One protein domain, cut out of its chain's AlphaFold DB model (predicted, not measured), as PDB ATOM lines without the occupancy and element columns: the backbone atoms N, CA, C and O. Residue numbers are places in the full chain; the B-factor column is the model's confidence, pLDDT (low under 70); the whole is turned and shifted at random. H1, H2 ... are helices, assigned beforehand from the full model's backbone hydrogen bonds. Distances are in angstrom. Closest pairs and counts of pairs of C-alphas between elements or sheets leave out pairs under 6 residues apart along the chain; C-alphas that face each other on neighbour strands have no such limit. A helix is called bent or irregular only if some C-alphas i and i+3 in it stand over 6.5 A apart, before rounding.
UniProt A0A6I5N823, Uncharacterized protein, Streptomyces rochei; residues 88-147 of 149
ATOM      1  N   PRO A  88     186.169 322.788 302.900       92.19
ATOM      2  CA  PRO A  88     185.290 323.530 303.809       92.19
ATOM      3  C   PRO A  88     185.754 324.974 304.050       92.19
ATOM      4  O   PRO A  88     184.957 325.902 304.012       92.19
ATOM      5  N   GLU A  89     187.061 325.190 304.199       92.44
ATOM      6  CA  GLU A  89     187.624 326.527 304.422       92.44
ATOM      7  C   GLU A  89     187.526 327.422 303.179       92.44
ATOM      8  O   GLU A  89     187.358 328.637 303.288       92.44
ATOM      9  N   ILE A  90     187.629 326.829 301.984       94.25
ATOM     10  CA  ILE A  90     187.390 327.527 300.716       94.25
ATOM     11  C   ILE A  90     185.923 327.965 300.632       94.25
ATOM     12  O   ILE A  90     185.649 329.119 300.295       94.25
ATOM     13  N   GLU A  91     184.992 327.063 300.945       93.56
ATOM     14  CA  GLU A  91     183.554 327.344 300.953       93.56
ATOM     15  C   GLU A  91     183.223 328.459 301.957       93.56
ATOM     16  O   GLU A  91     182.549 329.424 301.594       93.56
ATOM     17  N   ASP A  92     183.776 328.410 303.170       91.44
ATOM     18  CA  ASP A  92     183.615 329.458 304.182       91.44
ATOM     19  C   ASP A  92     184.172 330.812 303.722       91.44
ATOM     20  O   ASP A  92     183.523 331.850 303.890       91.44
ATOM     21  N   ALA A  93     185.356 330.833 303.101       90.00
ATOM     22  CA  ALA A  93     185.944 332.061 302.570       90.00
ATOM     23  C   ALA A  93     185.059 332.695 301.482       90.00
ATOM     24  O   ALA A  93     184.814 333.906 301.506       90.00
ATOM     25  N   LEU A  94     184.545 331.886 300.552       91.50
ATOM     26  CA  LEU A  94     183.663 332.352 299.483       91.50
ATOM     27  C   LEU A  94     182.288 332.785 300.016       91.50
ATOM     28  O   LEU A  94     181.773 333.820 299.594       91.50
ATOM     29  N   ASN A  95     181.717 332.062 300.981       91.12
ATOM     30  CA  ASN A  95     180.462 332.435 301.641       91.12
ATOM     31  C   ASN A  95     180.575 333.785 302.355       91.12
ATOM     32  O   ASN A  95     179.716 334.655 302.198       91.12
ATOM     33  N   ASN A  96     181.662 333.998 303.098       88.19
ATOM     34  CA  ASN A  96     181.921 335.269 303.769       88.19
ATOM     35  C   ASN A  96     182.077 336.423 302.770       88.19
ATOM     36  O   ASN A  96     181.557 337.516 303.007       88.19
ATOM     37  N   LEU A  97     182.737 336.178 301.635       88.06
ATOM     38  CA  LEU A  97     182.842 337.161 300.561       88.06
ATOM     39  C   LEU A  97     181.466 337.512 299.983       88.06
ATOM     40  O   LEU A  97     181.148 338.692 299.845       88.06
ATOM     41  N   MET A  98     180.633 336.505 299.697       86.69
ATOM     42  CA  MET A  98     179.265 336.712 299.215       86.69
ATOM     43  C   MET A  98     178.476 337.585 300.191       86.69
ATOM     44  O   MET A  98     177.903 338.592 299.780       86.69
ATOM     45  N   LEU A  99     178.519 337.276 301.491       86.00
ATOM     46  CA  LEU A  99     177.841 338.061 302.527       86.00
ATOM     47  C   LEU A  99     178.279 339.534 302.543       86.00
ATOM     48  O   LEU A  99     177.441 340.427 302.668       86.00
ATOM     49  N   GLN A 100     179.575 339.807 302.375       82.88
ATOM     50  CA  GLN A 100     180.098 341.176 302.306       82.88
ATOM     51  C   GLN A 100     179.682 341.883 301.005       82.88
ATOM     52  O   GLN A 100     179.338 343.072 301.005       82.88
ATOM     53  N   ALA A 101     179.663 341.148 299.893       81.06
ATOM     54  CA  ALA A 101     179.396 341.677 298.566       81.06
ATOM     55  C   ALA A 101     177.908 341.955 298.283       81.06
ATOM     56  O   ALA A 101     177.629 342.788 297.413       81.06
ATOM     57  N   ILE A 102     176.970 341.381 299.056       75.38
ATOM     58  CA  ILE A 102     175.522 341.687 298.993       75.38
ATOM     59  C   ILE A 102     175.273 343.204 298.994       75.38
ATOM     60  O   ILE A 102     174.425 343.710 298.258       75.38
ATOM     61  N   SER A 103     176.048 343.946 299.787       71.25
ATOM     62  CA  SER A 103     175.921 345.401 299.920       71.25
ATOM     63  C   SER A 103     176.449 346.198 298.716       71.25
ATOM     64  O   SER A 103     176.009 347.325 298.488       71.25
ATOM     65  N   SER A 104     177.363 345.628 297.925       72.31
ATOM     66  CA  SER A 104     178.111 346.338 296.874       72.31
ATOM     67  C   SER A 104     177.767 345.908 295.445       72.31
ATOM     68  O   SER A 104     178.249 346.537 294.505       72.31
ATOM     69  N   LYS A 105     176.958 344.848 295.259       73.19
ATOM     70  CA  LYS A 105     176.623 344.251 293.943       73.19
ATOM     71  C   LYS A 105     177.853 343.973 293.057       73.19
ATOM     72  O   LYS A 105     177.748 343.966 291.834       73.19
ATOM     73  N   SER A 106     179.017 343.762 293.673       79.12
ATOM     74  CA  SER A 106     180.307 343.558 292.993       79.12
ATOM     75  C   SER A 106     180.891 342.161 293.230       79.12
ATOM     76  O   SER A 106     182.083 341.942 293.034       79.12
ATOM     77  N   GLU A 107     180.043 341.216 293.647       82.25
ATOM     78  CA  GLU A 107     180.428 339.859 294.054       82.25
ATOM     79  C   GLU A 107     181.264 339.126 292.999       82.25
ATOM     80  O   GLU A 107     182.351 338.660 293.322       82.25
ATOM     81  N   ASP A 108     180.836 339.114 291.734       84.56
ATOM     82  CA  ASP A 108     181.549 338.411 290.660       84.56
ATOM     83  C   ASP A 108     182.972 338.956 290.473       84.56
ATOM     84  O   ASP A 108     183.920 338.184 290.364       84.56
ATOM     85  N   THR A 109     183.149 340.281 290.510       86.12
ATOM     86  CA  THR A 109     184.471 340.914 290.391       86.12
ATOM     87  C   THR A 109     185.371 340.558 291.570       86.12
ATOM     88  O   THR A 109     186.558 340.291 291.390       86.12
ATOM     89  N   GLN A 110     184.832 340.558 292.790       86.81
ATOM     90  CA  GLN A 110     185.616 340.215 293.976       86.81
ATOM     91  C   GLN A 110     186.003 338.730 293.985       86.81
ATOM     92  O   GLN A 110     187.139 338.397 294.324       86.81
ATOM     93  N   ILE A 111     185.095 337.850 293.555       88.38
ATOM     94  CA  ILE A 111     185.367 336.419 293.398       88.38
ATOM     95  C   ILE A 111     186.449 336.193 292.340       88.38
ATOM     96  O   ILE A 111     187.399 335.450 292.597       88.38
ATOM     97  N   ASP A 112     186.365 336.864 291.188       88.19
ATOM     98  CA  ASP A 112     187.369 336.765 290.120       88.19
ATOM     99  C   ASP A 112     188.772 337.175 290.613       88.19
ATOM    100  O   ASP A 112     189.769 336.544 290.253       88.19
ATOM    101  N   LEU A 113     188.862 338.182 291.491       88.19
ATOM    102  CA  LEU A 113     190.125 338.628 292.096       88.19
ATOM    103  C   LEU A 113     190.660 337.666 293.169       88.19
ATOM    104  O   LEU A 113     191.875 337.487 293.281       88.19
ATOM    105  N   LEU A 114     189.779 337.045 293.956       88.56
ATOM    106  CA  LEU A 114     190.157 336.157 295.059       88.56
ATOM    107  C   LEU A 114     190.521 334.740 294.582       88.56
ATOM    108  O   LEU A 114     191.442 334.112 295.111       88.56
ATOM    109  N   THR A 115     189.837 334.240 293.553       90.62
ATOM    110  CA  THR A 115     189.951 332.855 293.064       90.62
ATOM    111  C   THR A 115     191.393 332.407 292.763       90.62
ATOM    112  O   THR A 115     191.778 331.317 293.195       90.62
ATOM    113  N   PRO A 116     192.255 333.196 292.080       91.06
ATOM    114  CA  PRO A 116     193.648 332.805 291.848       91.06
ATOM    115  C   PRO A 116     194.433 332.583 293.145       91.06
ATOM    116  O   PRO A 116     195.291 331.701 293.207       91.06
ATOM    117  N   HIS A 117     194.142 333.377 294.180       90.44
ATOM    118  CA  HIS A 117     194.776 333.221 295.478       90.44
ATOM    119  C   HIS A 117     194.310 331.937 296.167       90.44
ATOM    120  O   HIS A 117     195.163 331.185 296.650       90.44
ATOM    121  N   LEU A 118     193.000 331.663 296.162       92.12
ATOM    122  CA  LEU A 118     192.438 330.441 296.740       92.12
ATOM    123  C   LEU A 118     193.027 329.200 296.074       92.12
ATOM    124  O   LEU A 118     193.523 328.335 296.781       92.12
ATOM    125  N   ARG A 119     193.121 329.149 294.738       93.38
ATOM    126  CA  ARG A 119     193.725 327.999 294.029       93.38
ATOM    127  C   ARG A 119     195.184 327.753 294.409       93.38
ATOM    128  O   ARG A 119     195.629 326.614 294.442       93.38
ATOM    129  N   LYS A 120     195.942 328.812 294.703       91.38
ATOM    130  CA  LYS A 120     197.341 328.693 295.143       91.38
ATOM    131  C   LYS A 120     197.464 328.176 296.582       91.38
ATOM    132  O   LYS A 120     198.486 327.581 296.924       91.38
ATOM    133  N   LEU A 121     196.477 328.470 297.426       93.25
ATOM    134  CA  LEU A 121     196.435 328.028 298.819       93.25
ATOM    135  C   LEU A 121     195.711 326.698 299.009       93.25
ATOM    136  O   LEU A 121     195.954 326.043 300.014       93.25
ATOM    137  N   ALA A 122     194.836 326.305 298.092       94.19
ATOM    138  CA  ALA A 122     194.060 325.085 298.198       94.19
ATOM    139  C   ALA A 122     194.972 323.857 298.255       94.19
ATOM    140  O   ALA A 122     195.993 323.796 297.563       94.19
ATOM    141  N   GLN A 123     194.608 322.891 299.097       92.88
ATOM    142  CA  GLN A 123     195.245 321.577 299.095       92.88
ATOM    143  C   GLN A 123     195.036 320.896 297.737       92.88
ATOM    144  O   GLN A 123     196.008 320.438 297.137       92.88
ATOM    145  N   ASP A 124     193.803 320.938 297.223       93.12
ATOM    146  CA  ASP A 124     193.460 320.605 295.845       93.12
ATOM    147  C   ASP A 124     192.890 321.848 295.132       93.12
ATOM    148  O   ASP A 124     191.821 322.340 295.499       93.12
ATOM    149  N   PRO A 125     193.565 322.391 294.101       92.06
ATOM    150  CA  PRO A 125     193.034 323.501 293.315       92.06
ATOM    151  C   PRO A 125     191.644 323.249 292.707       92.06
ATOM    152  O   PRO A 125     190.912 324.220 292.505       92.06
ATOM    153  N   ALA A 126     191.271 321.993 292.427       93.38
ATOM    154  CA  ALA A 126     189.959 321.638 291.887       93.38
ATOM    155  C   ALA A 126     188.819 321.870 292.895       93.38
ATOM    156  O   ALA A 126     187.687 322.141 292.487       93.38
ATOM    157  N   ASP A 127     189.111 321.857 294.200       94.38
ATOM    158  CA  ASP A 127     188.116 322.159 295.234       94.38
ATOM    159  C   ASP A 127     187.618 323.604 295.151       94.38
ATOM    160  O   ASP A 127     186.469 323.883 295.491       94.38
ATOM    161  N   VAL A 128     188.443 324.531 294.649       93.69
ATOM    162  CA  VAL A 128     188.020 325.921 294.423       93.69
ATOM    163  C   VAL A 128     186.964 325.995 293.331       93.69
ATOM    164  O   VAL A 128     185.976 326.711 293.479       93.69
ATOM    165  N   ASP A 129     187.145 325.241 292.252       92.12
ATOM    166  CA  ASP A 129     186.201 325.226 291.138       92.12
ATOM    167  C   ASP A 129     184.884 324.561 291.565       92.12
ATOM    168  O   ASP A 129     183.809 325.108 291.323       92.12
ATOM    169  N   ALA A 130     184.967 323.452 292.307       92.94
ATOM    170  CA  ALA A 130     183.799 322.783 292.874       92.94
ATOM    171  C   ALA A 130     183.022 323.674 293.862       92.94
ATOM    172  O   ALA A 130     181.788 323.664 293.862       92.94
ATOM    173  N   ALA A 131     183.719 324.461 294.689       93.50
ATOM    174  CA  ALA A 131     183.088 325.404 295.610       93.50
ATOM    175  C   ALA A 131     182.390 326.555 294.861       93.50
ATOM    176  O   ALA A 131     181.263 326.918 295.195       93.50
ATOM    177  N   LEU A 132     183.013 327.094 293.806       91.69
ATOM    178  CA  LEU A 132     182.397 328.115 292.950       91.69
ATOM    179  C   LEU A 132     181.141 327.592 292.244       91.69
ATOM    180  O   LEU A 132     180.127 328.293 292.197       91.69
ATOM    181  N   ASP A 133     181.181 326.361 291.735       90.69
ATOM    182  CA  ASP A 133     180.017 325.700 291.143       90.69
ATOM    183  C   ASP A 133     178.882 325.543 292.165       90.69
ATOM    184  O   ASP A 133     177.733 325.880 291.865       90.69
ATOM    185  N   GLY A 134     179.202 325.116 293.393       88.62
ATOM    186  CA  GLY A 134     178.239 324.980 294.491       88.62
ATOM    187  C   GLY A 134     177.538 326.290 294.870       88.62
ATOM    188  O   GLY A 134     176.370 326.274 295.257       88.62
ATOM    189  N   LEU A 135     178.206 327.432 294.685       86.62
ATOM    190  CA  LEU A 135     177.646 328.771 294.908       86.62
ATOM    191  C   LEU A 135     176.869 329.328 293.704       86.62
ATOM    192  O   LEU A 135     176.432 330.480 293.725       86.62
ATOM    193  N   GLY A 136     176.710 328.548 292.631       86.19
ATOM    194  CA  GLY A 136     176.091 329.011 291.387       86.19
ATOM    195  C   GLY A 136     176.967 329.992 290.600       86.19
ATOM    196  O   GLY A 136     176.461 330.723 289.749       86.19
ATOM    197  N   LYS A 137     178.278 330.023 290.875       86.00
ATOM    198  CA  LYS A 137     179.281 330.898 290.244       86.00
ATOM    199  C   LYS A 137     180.174 330.167 289.239       86.00
ATOM    200  O   LYS A 137     181.211 330.685 288.830       86.00
ATOM    201  N   GLY A 138     179.744 328.998 288.769       79.88
ATOM    202  CA  GLY A 138     180.476 328.190 287.789       79.88
ATOM    203  C   GLY A 138     180.766 328.879 286.450       79.88
ATOM    204  O   GLY A 138     181.701 328.514 285.735       79.88
ATOM    205  N   HIS A 139     180.021 329.933 286.094       82.56
ATOM    206  CA  HIS A 139     180.322 330.744 284.908       82.56
ATOM    207  C   HIS A 139     181.660 331.489 285.015       82.56
ATOM    208  O   HIS A 139     182.272 331.762 283.983       82.56
ATOM    209  N   LEU A 140     182.137 331.779 286.230       80.00
ATOM    210  CA  LEU A 140     183.435 332.421 286.466       80.00
ATOM    211  C   LEU A 140     184.606 331.467 286.182       80.00
ATOM    212  O   LEU A 140     185.661 331.892 285.712       80.00
ATOM    213  N   VAL A 141     184.400 330.161 286.378       77.56
ATOM    214  CA  VAL A 141     185.376 329.123 286.009       77.56
ATOM    215  C   VAL A 141     185.506 329.037 284.483       77.56
ATOM    216  O   VAL A 141     186.617 329.085 283.952       77.56
ATOM    217  N   LYS A 142     184.369 329.004 283.772       71.88
ATOM    218  CA  LYS A 142     184.304 328.888 282.301       71.88
ATOM    219  C   LYS A 142     184.862 330.110 281.569       71.88
ATOM    220  O   LYS A 142     185.681 329.956 280.671       71.88
ATOM    221  N   ARG A 143     184.508 331.327 282.014       66.94
ATOM    222  CA  ARG A 143     184.970 332.598 281.413       66.94
ATOM    223  C   ARG A 143     186.495 332.669 281.285       66.94
ATOM    224  O   ARG A 143     187.012 333.256 280.337       66.94
ATOM    225  N   ARG A 144     187.226 332.084 282.239       63.78
ATOM    226  CA  ARG A 144     188.690 332.057 282.218       63.78
ATOM    227  C   ARG A 144     189.253 331.024 281.242       63.78
ATOM    228  O   ARG A 144     190.241 331.339 280.586       63.78
ATOM    229  N   GLN A 145     188.662 329.832 281.151       63.09
ATOM    230  CA  GLN A 145     189.090 328.806 280.188       63.09
ATOM    231  C   GLN A 145     189.006 329.353 278.757       63.09
ATOM    232  O   GLN A 145     190.008 329.330 278.055       63.09
ATOM    233  N   ASP A 146     187.895 330.014 278.418       59.66
ATOM    234  CA  ASP A 146     187.685 330.640 277.102       59.66
ATOM    235  C   ASP A 146     188.622 331.833 276.816       59.66
ATOM    236  O   ASP A 146     188.779 332.235 275.670       59.66
ATOM    237  N   SER A 147     189.228 332.436 277.847       60.22
ATOM    238  CA  SER A 147     190.170 333.562 277.700       60.22
ATOM    239  C   SER A 147     191.639 333.126 277.616       60.22
ATOM    240  O   SER A 147     192.517 333.982 277.506       60.22
TER     241      SER A 147
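This is residues 88 to 147 of the 149 residues of an uncharacterized protein of Streptomyces rochei (UniProt A0A6I5N823). Four helices fold back and forth in a small cluster, each joined to the next by a tight turn: H2 and H3 make the middle, with the long H1 packed on one side of them and the short H4 on the other. H1 folds back onto H2, and its first part also meets H3, while H4 packs on H3 and stays away from H1. The printed part has 60 residues, with four named helices in the order H1, H2, H3, H4 and no named strand, and its class is all helix. It is compact, with a radius of gyration of the C-alphas of 10.8 A, and the C-alphas span 30 by 27 by 18 A.

H1, residues 88 to 101, and H2, residues 107 to 121, form a helical hairpin and touch, the closest C-alphas being those of Ala 101 and Glu 107, 5.0 A apart. Their lines stand at a shallow tilt of 24 degrees, opposite ways. H2 is irregular, but only just: C-alphas 113 and 116 are 6.8 A apart. H3, residues 125 to 134, is the hub, touching three other helices. H2 and H3 form a second helical hairpin at a shallow tilt of 29 degrees, opposite ways; H2 touches H3 with residues 115 to 119 alone, and the closest C-alphas, of Arg 119 and Pro 125, are 4.6 A apart. H1 touches H3 with residues 90 to 94 alone, the closest C-alphas being those of Glu 91 and Ala 131 at 5.7 A, at a steep tilt of 50 degrees, the same way. H4, residues 138 to 145, forms a helical hairpin with H3 at a steep tilt of 43 degrees, opposite ways, and touches it, with C-alphas of Leu 132 and Gly 138 closest at 5.5 A. H2 and H4 are close but not clearly touching, with C-alphas of Asp 112 and Leu 140 closest at 6.9 A. H1 and H4 are apart. The packing is part aligned, part crossed: of 4 touching pairs, 2 are at a shallow tilt. In H1 every O i to N i+4 pair is within hydrogen-bond range; in H2 it is 9 of 11, in H3 5 of 6 and in H4 2 of 4.

H1 begins at C-alpha 88, (185.290, 323.530, 303.809), and is 19.8 A long from first to last C-alpha. H2 begins at C-alpha 107, (180.428, 339.859, 294.054), and is 20.5 A long. H3 is 14.9 A long, and H4, 11.5 A long, ends at C-alpha 145, (189.090, 328.806, 280.188).

The two C-alphas farthest apart, of Ser 103 and Gln 123, are 30.7 A apart. The printed part has no cut, and its three links are tight. The mean pLDDT of the printed part is 85.4, and residues 143 to 147 are under 70.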